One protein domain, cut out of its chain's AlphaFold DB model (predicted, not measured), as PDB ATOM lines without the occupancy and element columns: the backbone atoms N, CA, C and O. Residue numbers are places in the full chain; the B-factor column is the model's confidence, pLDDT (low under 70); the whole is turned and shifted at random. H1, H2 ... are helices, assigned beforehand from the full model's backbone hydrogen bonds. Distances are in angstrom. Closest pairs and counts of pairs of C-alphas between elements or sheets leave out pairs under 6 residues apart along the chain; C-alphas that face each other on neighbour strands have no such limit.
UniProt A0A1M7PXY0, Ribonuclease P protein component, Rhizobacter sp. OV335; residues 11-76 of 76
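What this domain is: This is residues 11 to 76 of the 76 residues of the protein "Ribonuclease P protein component" of Rhizobacter sp. OV335 (UniProt A0A1M7PXY0). Two helices pack on each other at a slant, H2 the longer and H1 the shorter, both running the same way, and the long link between them, residues 27 to 53, folds back along the length of the rod before H2 begins. The printed part has 66 residues, with two named helices, H1 then H2, and no named strand; the class is all helix. It is only just compact, close to loose, with a radius of gyration of the C-alphas of 12.7 A and spans of 39 by 18 by 17 A.

Where its parts are: H2, residues 54 to 74, measures 29.4 A from C-alpha 54 at (192.619, 143.666, 265.260) to C-alpha 74 at (210.741, 159.137, 247.970). H1, residues 11 to 26, measures 22.4 A and begins at C-alpha 11 at (200.389, 148.441, 275.892).

How they stand to each other: H2 and H1 touch, their closest C-alphas being those of Gly 61 and Gln 19, 7.2 A apart. Their lines stand at a steep tilt of 44 degrees. In H1 and H2 every O i to N i+4 pair is within hydrogen-bond range.

The domain as a whole: The two C-alphas farthest apart, those of Lys 46 and Ala 76, are 38.9 A apart. The printed part has no cut. Mean pLDDT of the printed part is 70.1, and residues 28 to 30, 32, 39 to 57 and 74 to 76 are under 70.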
ATOM      1  N   VAL A  11     200.658 149.625 276.718       70.25
ATOM      2  CA  VAL A  11     200.389 148.441 275.892       70.25
ATOM      3  C   VAL A  11     200.180 148.819 274.424       70.25
ATOM      4  O   VAL A  11     200.822 148.235 273.557       70.25
ATOM      5  N   THR A  12     199.395 149.864 274.135       71.19
ATOM      6  CA  THR A  12     199.199 150.379 272.767       71.19
ATOM      7  C   THR A  12     200.520 150.844 272.151       71.19
ATOM      8  O   THR A  12     200.828 150.511 271.011       71.19
ATOM      9  N   ARG A  13     201.359 151.551 272.925       70.19
ATOM     10  CA  ARG A  13     202.693 151.986 272.470       70.19
ATOM     11  C   ARG A  13     203.603 150.796 272.146       70.19
ATOM     12  O   ARG A  13     204.309 150.837 271.143       70.19
ATOM     13  N   ASN A  14     203.592 149.750 272.970       75.88
ATOM     14  CA  ASN A  14     204.418 148.557 272.767       75.88
ATOM     15  C   ASN A  14     203.947 147.720 271.573       75.88
ATOM     16  O   ASN A  14     204.779 147.248 270.795       75.88
ATOM     17  N   LEU A  15     202.633 147.575 271.392       74.81
ATOM     18  CA  LEU A  15     202.051 146.894 270.235       74.81
ATOM     19  C   LEU A  15     202.401 147.612 268.938       74.81
ATOM     20  O   LEU A  15     202.893 146.973 268.009       74.81
ATOM     21  N   LEU A  16     202.256 148.936 268.922       73.44
ATOM     22  CA  LEU A  16     202.597 149.749 267.764       73.44
ATOM     23  C   LEU A  16     204.091 149.650 267.431       73.44
ATOM     24  O   LEU A  16     204.449 149.400 266.287       73.44
ATOM     25  N   LYS A  17     204.983 149.738 268.429       76.38
ATOM     26  CA  LYS A  17     206.428 149.511 268.225       76.38
ATOM     27  C   LYS A  17     206.728 148.126 267.643       76.38
ATOM     28  O   LYS A  17     207.639 147.990 266.827       76.38
ATOM     29  N   ARG A  18     206.008 147.085 268.074       80.81
ATOM     30  CA  ARG A  18     206.198 145.718 267.566       80.81
ATOM     31  C   ARG A  18     205.690 145.568 266.132       80.81
ATOM     32  O   ARG A  18     206.381 144.954 265.328       80.81
ATOM     33  N   GLN A  19     204.533 146.144 265.807       76.00
ATOM     34  CA  GLN A  19     204.008 146.187 264.439       76.00
ATOM     35  C   GLN A  19     204.941 146.953 263.508       76.00
ATOM     36  O   GLN A  19     205.277 146.439 262.450       76.00
ATOM     37  N   ILE A  20     205.434 148.116 263.946       76.12
ATOM     38  CA  ILE A  20     206.409 148.905 263.193       76.12
ATOM     39  C   ILE A  20     207.641 148.068 262.863       76.12
ATOM     40  O   ILE A  20     208.003 147.966 261.700       76.12
ATOM     41  N   ARG A  21     208.247 147.415 263.864       77.25
ATOM     42  CA  ARG A  21     209.410 146.549 263.620       77.25
ATOM     43  C   ARG A  21     209.097 145.412 262.651       77.25
ATOM     44  O   ARG A  21     209.916 145.130 261.791       77.25
ATOM     45  N   ARG A  22     207.921 144.787 262.764       81.56
ATOM     46  CA  ARG A  22     207.504 143.706 261.861       81.56
ATOM     47  C   ARG A  22     207.353 144.187 260.418       81.56
ATOM     48  O   ARG A  22     207.847 143.519 259.526       81.56
ATOM     49  N   VAL A  23     206.686 145.319 260.199       75.94
ATOM     50  CA  VAL A  23     206.472 145.874 258.854       75.94
ATOM     51  C   VAL A  23     207.788 146.351 258.256       75.94
ATOM     52  O   VAL A  23     208.090 145.988 257.132       75.94
ATOM     53  N   VAL A  24     208.616 147.069 259.020       76.44
ATOM     54  CA  VAL A  24     209.950 147.494 258.561       76.44
ATOM     55  C   VAL A  24     210.814 146.289 258.184       76.44
ATOM     56  O   VAL A  24     211.472 146.322 257.157       76.44
ATOM     57  N   HIS A  25     210.778 145.209 258.969       77.06
ATOM     58  CA  HIS A  25     211.512 143.983 258.648       77.06
ATOM     59  C   HIS A  25     210.932 143.236 257.433       77.06
ATOM     60  O   HIS A  25     211.665 142.559 256.723       77.06
ATOM     61  N   ALA A  26     209.620 143.318 257.199       77.06
ATOM     62  CA  ALA A  26     208.986 142.737 256.016       77.06
ATOM     63  C   ALA A  26     209.262 143.559 254.743       77.06
ATOM     64  O   ALA A  26     209.257 143.014 253.643       77.06
ATOM     65  N   GLN A  27     209.511 144.862 254.881       70.69
ATOM     66  CA  GLN A  27     209.787 145.762 253.771       70.69
ATOM     67  C   GLN A  27     211.284 145.718 253.403       70.69
ATOM     68  O   GLN A  27     212.086 146.550 253.828       70.69
ATOM     69  N   ALA A  28     211.670 144.731 252.598       60.78
ATOM     70  CA  ALA A  28     213.001 144.661 252.000       60.78
ATOM     71  C   ALA A  28     213.097 145.684 250.855       60.78
ATOM     72  O   ALA A  28     212.524 145.477 249.789       60.78
ATOM     73  N   GLY A  29     213.760 146.819 251.092       66.44
ATOM     74  CA  GLY A  29     213.950 147.852 250.065       66.44
ATOM     75  C   GLY A  29     213.920 149.295 250.558       66.44
ATOM     76  O   GLY A  29     213.978 150.206 249.738       66.44
ATOM     77  N   LEU A  30     213.823 149.544 251.871       68.88
ATOM     78  CA  LEU A  30     214.084 150.895 252.358       68.88
ATOM     79  C   LEU A  30     215.577 151.228 252.195       68.88
ATOM     80  O   LEU A  30     216.416 150.416 252.596       68.88
ATOM     81  N   PRO A  31     215.907 152.423 251.678       70.19
ATOM     82  CA  PRO A  31     217.266 152.942 251.679       70.19
ATOM     83  C   PRO A  31     217.881 152.857 253.076       70.19
ATOM     84  O   PRO A  31     217.216 153.140 254.085       70.19
ATOM     85  N   SER A  32     219.156 152.481 253.137       69.12
ATOM     86  CA  SER A  32     219.928 152.481 254.375       69.12
ATOM     87  C   SER A  32     219.968 153.902 254.946       69.12
ATOM     88  O   SER A  32     220.505 154.827 254.346       69.12
ATOM     89  N   GLY A  33     219.343 154.099 256.108       74.56
ATOM     90  CA  GLY A  33     219.195 155.423 256.706       74.56
ATOM     91  C   GLY A  33     218.469 155.410 258.049       74.56
ATOM     92  O   GLY A  33     217.933 154.393 258.495       74.56
ATOM     93  N   LEU A  34     218.455 156.564 258.715       75.31
ATOM     94  CA  LEU A  34     217.742 156.766 259.974       75.31
ATOM     95  C   LEU A  34     216.290 157.168 259.699       75.31
ATOM     96  O   LEU A  34     215.992 158.311 259.357       75.31
ATOM     97  N   TRP A  35     215.366 156.232 259.909       72.44
ATOM     98  CA  TRP A  35     213.938 156.457 259.694       72.44
ATOM     99  C   TRP A  35     213.213 156.786 261.004       72.44
ATOM    100  O   TRP A  35     213.213 156.004 261.958       72.44
ATOM    101  N   VAL A  36     212.532 157.936 261.054       75.56
ATOM    102  CA  VAL A  36     211.744 158.355 262.225       75.56
ATOM    103  C   VAL A  36     210.254 158.328 261.911       75.56
ATOM    104  O   VAL A  36     209.707 159.235 261.291       75.56
ATOM    105  N   ILE A  37     209.552 157.334 262.450       73.31
ATOM    106  CA  ILE A  37     208.090 157.252 262.337       73.31
ATOM    107  C   ILE A  37     207.447 158.134 263.413       73.31
ATOM    108  O   ILE A  37     207.659 157.926 264.617       73.31
ATOM    109  N   ARG A  38     206.670 159.138 262.997       71.88
ATOM    110  CA  ARG A  38     205.879 160.011 263.879       71.88
ATOM    111  C   ARG A  38     204.396 159.722 263.708       71.88
ATOM    112  O   ARG A  38     203.872 159.769 262.604       71.88
ATOM    113  N   LEU A  39     203.718 159.502 264.828       69.00
ATOM    114  CA  LEU A  39     202.266 159.393 264.850       69.00
ATOM    115  C   LEU A  39     201.653 160.802 264.754       69.00
ATOM    116  O   LEU A  39     201.960 161.650 265.600       69.00
ATOM    117  N   ARG A  40     200.829 161.066 263.731       66.50
ATOM    118  CA  ARG A  40     200.150 162.367 263.564       66.50
ATOM    119  C   ARG A  40     198.851 162.447 264.358       66.50
ATOM    120  O   ARG A  40     198.651 163.453 265.035       66.50
ATOM    121  N   SER A  41     198.043 161.389 264.342       64.31
ATOM    122  CA  SER A  41     196.718 161.367 264.970       64.31
ATOM    123  C   SER A  41     196.708 160.601 266.304       64.31
ATOM    124  O   SER A  41     197.442 159.612 266.438       64.31
ATOM    125  N   PRO A  42     195.918 161.037 267.305       63.47
ATOM    126  CA  PRO A  42     195.660 160.241 268.495       63.47
ATOM    127  C   PRO A  42     194.759 159.049 268.164       63.47
ATOM    128  O   PRO A  42     193.785 159.176 267.429       63.47
ATOM    129  N   PHE A  43     195.049 157.886 268.749       65.06
ATOM    130  CA  PHE A  43     194.112 156.766 268.696       65.06
ATOM    131  C   PHE A  43     192.953 157.043 269.657       65.06
ATOM    132  O   PHE A  43     193.144 157.061 270.878       65.06
ATOM    133  N   ASP A  44     191.764 157.286 269.101       61.97
ATOM    134  CA  ASP A  44     190.572 157.580 269.889       61.97
ATOM    135  C   ASP A  44     190.081 156.330 270.636       61.97
ATOM    136  O   ASP A  44     189.912 155.248 270.072       61.97
ATOM    137  N   ARG A  45     189.835 156.489 271.938       58.34
ATOM    138  CA  ARG A  45     189.375 155.420 272.836       58.34
ATOM    139  C   ARG A  45     187.961 154.949 272.502       58.34
ATOM    140  O   ARG A  45     187.621 153.832 272.879       58.34
ATOM    141  N   LYS A  46     187.154 155.788 271.839       57.91
ATOM    142  CA  LYS A  46     185.792 155.431 271.413       57.91
ATOM    143  C   LYS A  46     185.787 154.493 270.206       57.91
ATOM    144  O   LYS A  46     184.975 153.580 270.158       57.91
ATOM    145  N   LEU A  47     186.712 154.697 269.270       57.22
ATOM    146  CA  LEU A  47     186.846 153.862 268.072       57.22
ATOM    147  C   LEU A  47     187.670 152.595 268.341       57.22
ATOM    148  O   LEU A  47     187.470 151.577 267.686       57.22
ATOM    149  N   PHE A  48     188.570 152.633 269.331       59.16
ATOM    150  CA  PHE A  48     189.461 151.519 269.660       59.16
ATOM    151  C   PHE A  48     189.353 151.128 271.145       59.16
ATOM    152  O   PHE A  48     190.209 151.507 271.955       59.16
ATOM    153  N   PRO A  49     188.317 150.355 271.528       58.50
ATOM    154  CA  PRO A  49     188.065 149.985 272.923       58.50
ATOM    155  C   PRO A  49     189.159 149.084 273.518       58.50
ATOM    156  O   PRO A  49     189.410 149.135 274.725       58.50
ATOM    157  N   SER A  50     189.872 148.305 272.693       57.38
ATOM    158  CA  SER A  50     190.995 147.476 273.140       57.38
ATOM    159  C   SER A  50     192.302 147.837 272.431       57.38
ATOM    160  O   SER A  50     192.386 147.972 271.213       57.38
ATOM    161  N   ALA A  51     193.374 147.958 273.223       54.97
ATOM    162  CA  ALA A  51     194.721 148.278 272.739       54.97
ATOM    163  C   ALA A  51     195.285 147.231 271.760       54.97
ATOM    164  O   ALA A  51     196.237 147.533 271.048       54.97
ATOM    165  N   ALA A  52     194.709 146.027 271.755       55.97
ATOM    166  CA  ALA A  52     195.062 144.903 270.900       55.97
ATOM    167  C   ALA A  52     193.988 144.582 269.850       55.97
ATOM    168  O   ALA A  52     194.094 143.533 269.222       55.97
ATOM    169  N   SER A  53     192.978 145.445 269.666       65.00
ATOM    170  CA  SER A  53     191.931 145.213 268.670       65.00
ATOM    171  C   SER A  53     192.558 144.994 267.297       65.00
ATOM    172  O   SER A  53     193.406 145.779 266.859       65.00
ATOM    173  N   ASP A  54     192.132 143.940 266.606       62.94
ATOM    174  CA  ASP A  54     192.619 143.666 265.260       62.94
ATOM    175  C   ASP A  54     192.212 144.763 264.275       62.94
ATOM    176  O   ASP A  54     192.973 145.058 263.363       62.94
ATOM    177  N   ALA A  55     191.121 145.493 264.539       66.25
ATOM    178  CA  ALA A  55     190.777 146.698 263.785       66.25
ATOM    179  C   ALA A  55     191.884 147.764 263.872       66.25
ATOM    180  O   ALA A  55     192.298 148.321 262.856       66.25
ATOM    181  N   LEU A  56     192.441 147.999 265.068       66.69
ATOM    182  CA  LEU A  56     193.562 148.926 265.253       66.69
ATOM    183  C   LEU A  56     194.816 148.419 264.528       66.69
ATOM    184  O   LEU A  56     195.521 149.204 263.901       66.69
ATOM    185  N   ARG A  57     195.092 147.110 264.594       67.44
ATOM    186  CA  ARG A  57     196.229 146.483 263.901       67.44
ATOM    187  C   ARG A  57     196.119 146.610 262.388       67.44
ATOM    188  O   ARG A  57     197.122 146.928 261.760       67.44
ATOM    189  N   THR A  58     194.944 146.360 261.828       70.38
ATOM    190  CA  THR A  58     194.703 146.425 260.386       70.38
ATOM    191  C   THR A  58     194.776 147.861 259.895       70.38
ATOM    192  O   THR A  58     195.504 148.135 258.948       70.38
ATOM    193  N   VAL A  59     194.117 148.805 260.576       72.38
ATOM    194  CA  VAL A  59     194.154 150.226 260.193       72.38
ATOM    195  C   VAL A  59     195.569 150.791 260.319       72.38
ATOM    196  O   VAL A  59     196.079 151.374 259.366       72.38
ATOM    197  N   ALA A  60     196.239 150.569 261.455       70.62
ATOM    198  CA  ALA A  60     197.607 151.043 261.654       70.62
ATOM    199  C   ALA A  60     198.597 150.346 260.711       70.62
ATOM    200  O   ALA A  60     199.531 150.983 260.234       70.62
ATOM    201  N   GLY A  61     198.400 149.054 260.434       71.94
ATOM    202  CA  GLY A  61     199.202 148.292 259.481       71.94
ATOM    203  C   GLY A  61     199.065 148.828 258.060       71.94
ATOM    204  O   GLY A  61     200.080 149.089 257.422       71.94
ATOM    205  N   ASN A  62     197.837 149.067 257.599       76.69
ATOM    206  CA  ASN A  62     197.559 149.619 256.273       76.69
ATOM    207  C   ASN A  62     198.115 151.038 256.116       76.69
ATOM    208  O   ASN A  62     198.770 151.326 255.115       76.69
ATOM    209  N   GLU A  63     197.928 151.912 257.113       77.75
ATOM    210  CA  GLU A  63     198.547 153.242 257.096       77.75
ATOM    211  C   GLU A  63     200.073 153.145 257.062       77.75
ATOM    212  O   GLU A  63     200.728 153.851 256.294       77.75
ATOM    213  N   LEU A  64     200.652 152.267 257.883       75.50
ATOM    214  CA  LEU A  64     202.095 152.116 257.950       75.50
ATOM    215  C   LEU A  64     202.651 151.597 256.622       75.50
ATOM    216  O   LEU A  64     203.641 152.143 256.150       75.50
ATOM    217  N   LEU A  65     201.998 150.620 255.991       79.25
ATOM    218  CA  LEU A  65     202.350 150.139 254.653       79.25
ATOM    219  C   LEU A  65     202.264 151.260 253.613       79.25
ATOM    220  O   LEU A  65     203.196 151.423 252.828       79.25
ATOM    221  N   ALA A  66     201.211 152.082 253.635       80.62
ATOM    222  CA  ALA A  66     201.074 153.218 252.723       80.62
ATOM    223  C   ALA A  66     202.192 154.261 252.920       80.62
ATOM    224  O   ALA A  66     202.773 154.752 251.947       80.62
ATOM    225  N   VAL A  67     202.541 154.569 254.175       79.00
ATOM    226  CA  VAL A  67     203.650 155.477 254.509       79.00
ATOM    227  C   VAL A  67     204.995 154.875 254.104       79.00
ATOM    228  O   VAL A  67     205.819 155.595 253.545       79.00
ATOM    229  N   MET A  68     205.222 153.579 254.333       76.69
ATOM    230  CA  MET A  68     206.453 152.887 253.931       76.69
ATOM    231  C   MET A  68     206.586 152.801 252.408       76.69
ATOM    232  O   MET A  68     207.656 153.087 251.886       76.69
ATOM    233  N   ALA A  69     205.511 152.511 251.673       77.50
ATOM    234  CA  ALA A  69     205.513 152.516 250.209       77.50
ATOM    235  C   ALA A  69     205.758 153.922 249.635       77.50
ATOM    236  O   ALA A  69     206.400 154.085 248.598       77.50
ATOM    237  N   LYS A  70     205.262 154.970 250.302       79.62
ATOM    238  CA  LYS A  70     205.590 156.357 249.945       79.62
ATOM    239  C   LYS A  70     207.052 156.688 250.256       79.62
ATOM    240  O   LYS A  70     207.713 157.308 249.430       79.62
ATOM    241  N   ALA A  71     207.554 156.257 251.411       75.06
ATOM    242  CA  ALA A  71     208.941 156.444 251.824       75.06
ATOM    243  C   ALA A  71     209.929 155.737 250.882       75.06
ATOM    244  O   ALA A  71     210.892 156.361 250.458       75.06
ATOM    245  N   ALA A  72     209.644 154.493 250.486       74.38
ATOM    246  CA  ALA A  72     210.441 153.740 249.516       74.38
ATOM    247  C   ALA A  72     210.500 154.438 248.147       74.38
ATOM    248  O   ALA A  72     211.551 154.465 247.527       74.38
ATOM    249  N   ARG A  73     209.399 155.066 247.705       72.62
ATOM    250  CA  ARG A  73     209.368 155.866 246.465       72.62
ATOM    251  C   ARG A  73     210.065 157.221 246.567       72.62
ATOM    252  O   ARG A  73     210.444 157.763 245.545       72.62
ATOM    253  N   THR A  74     210.141 157.803 247.763       67.94
ATOM    254  CA  THR A  74     210.741 159.137 247.970       67.94
ATOM    255  C   THR A  74     212.235 159.044 248.282       67.94
ATOM    256  O   THR A  74     212.950 160.022 248.118       67.94
ATOM    257  N   GLY A  75     212.692 157.902 248.804       59.69
ATOM    258  CA  GLY A  75     214.097 157.659 249.127       59.69
ATOM    259  C   GLY A  75     214.880 156.894 248.054       59.69
ATOM    260  O   GLY A  75     216.045 156.599 248.303       59.69
ATOM    261  N   ALA A  76     214.247 156.549 246.929       48.38
ATOM    262  CA  ALA A  76     214.912 156.105 245.702       48.38
ATOM    263  C   ALA A  76     215.219 157.326 244.829       48.38
ATOM    264  O   ALA A  76     216.301 157.335 244.208       48.38
TER     265      ALA A  76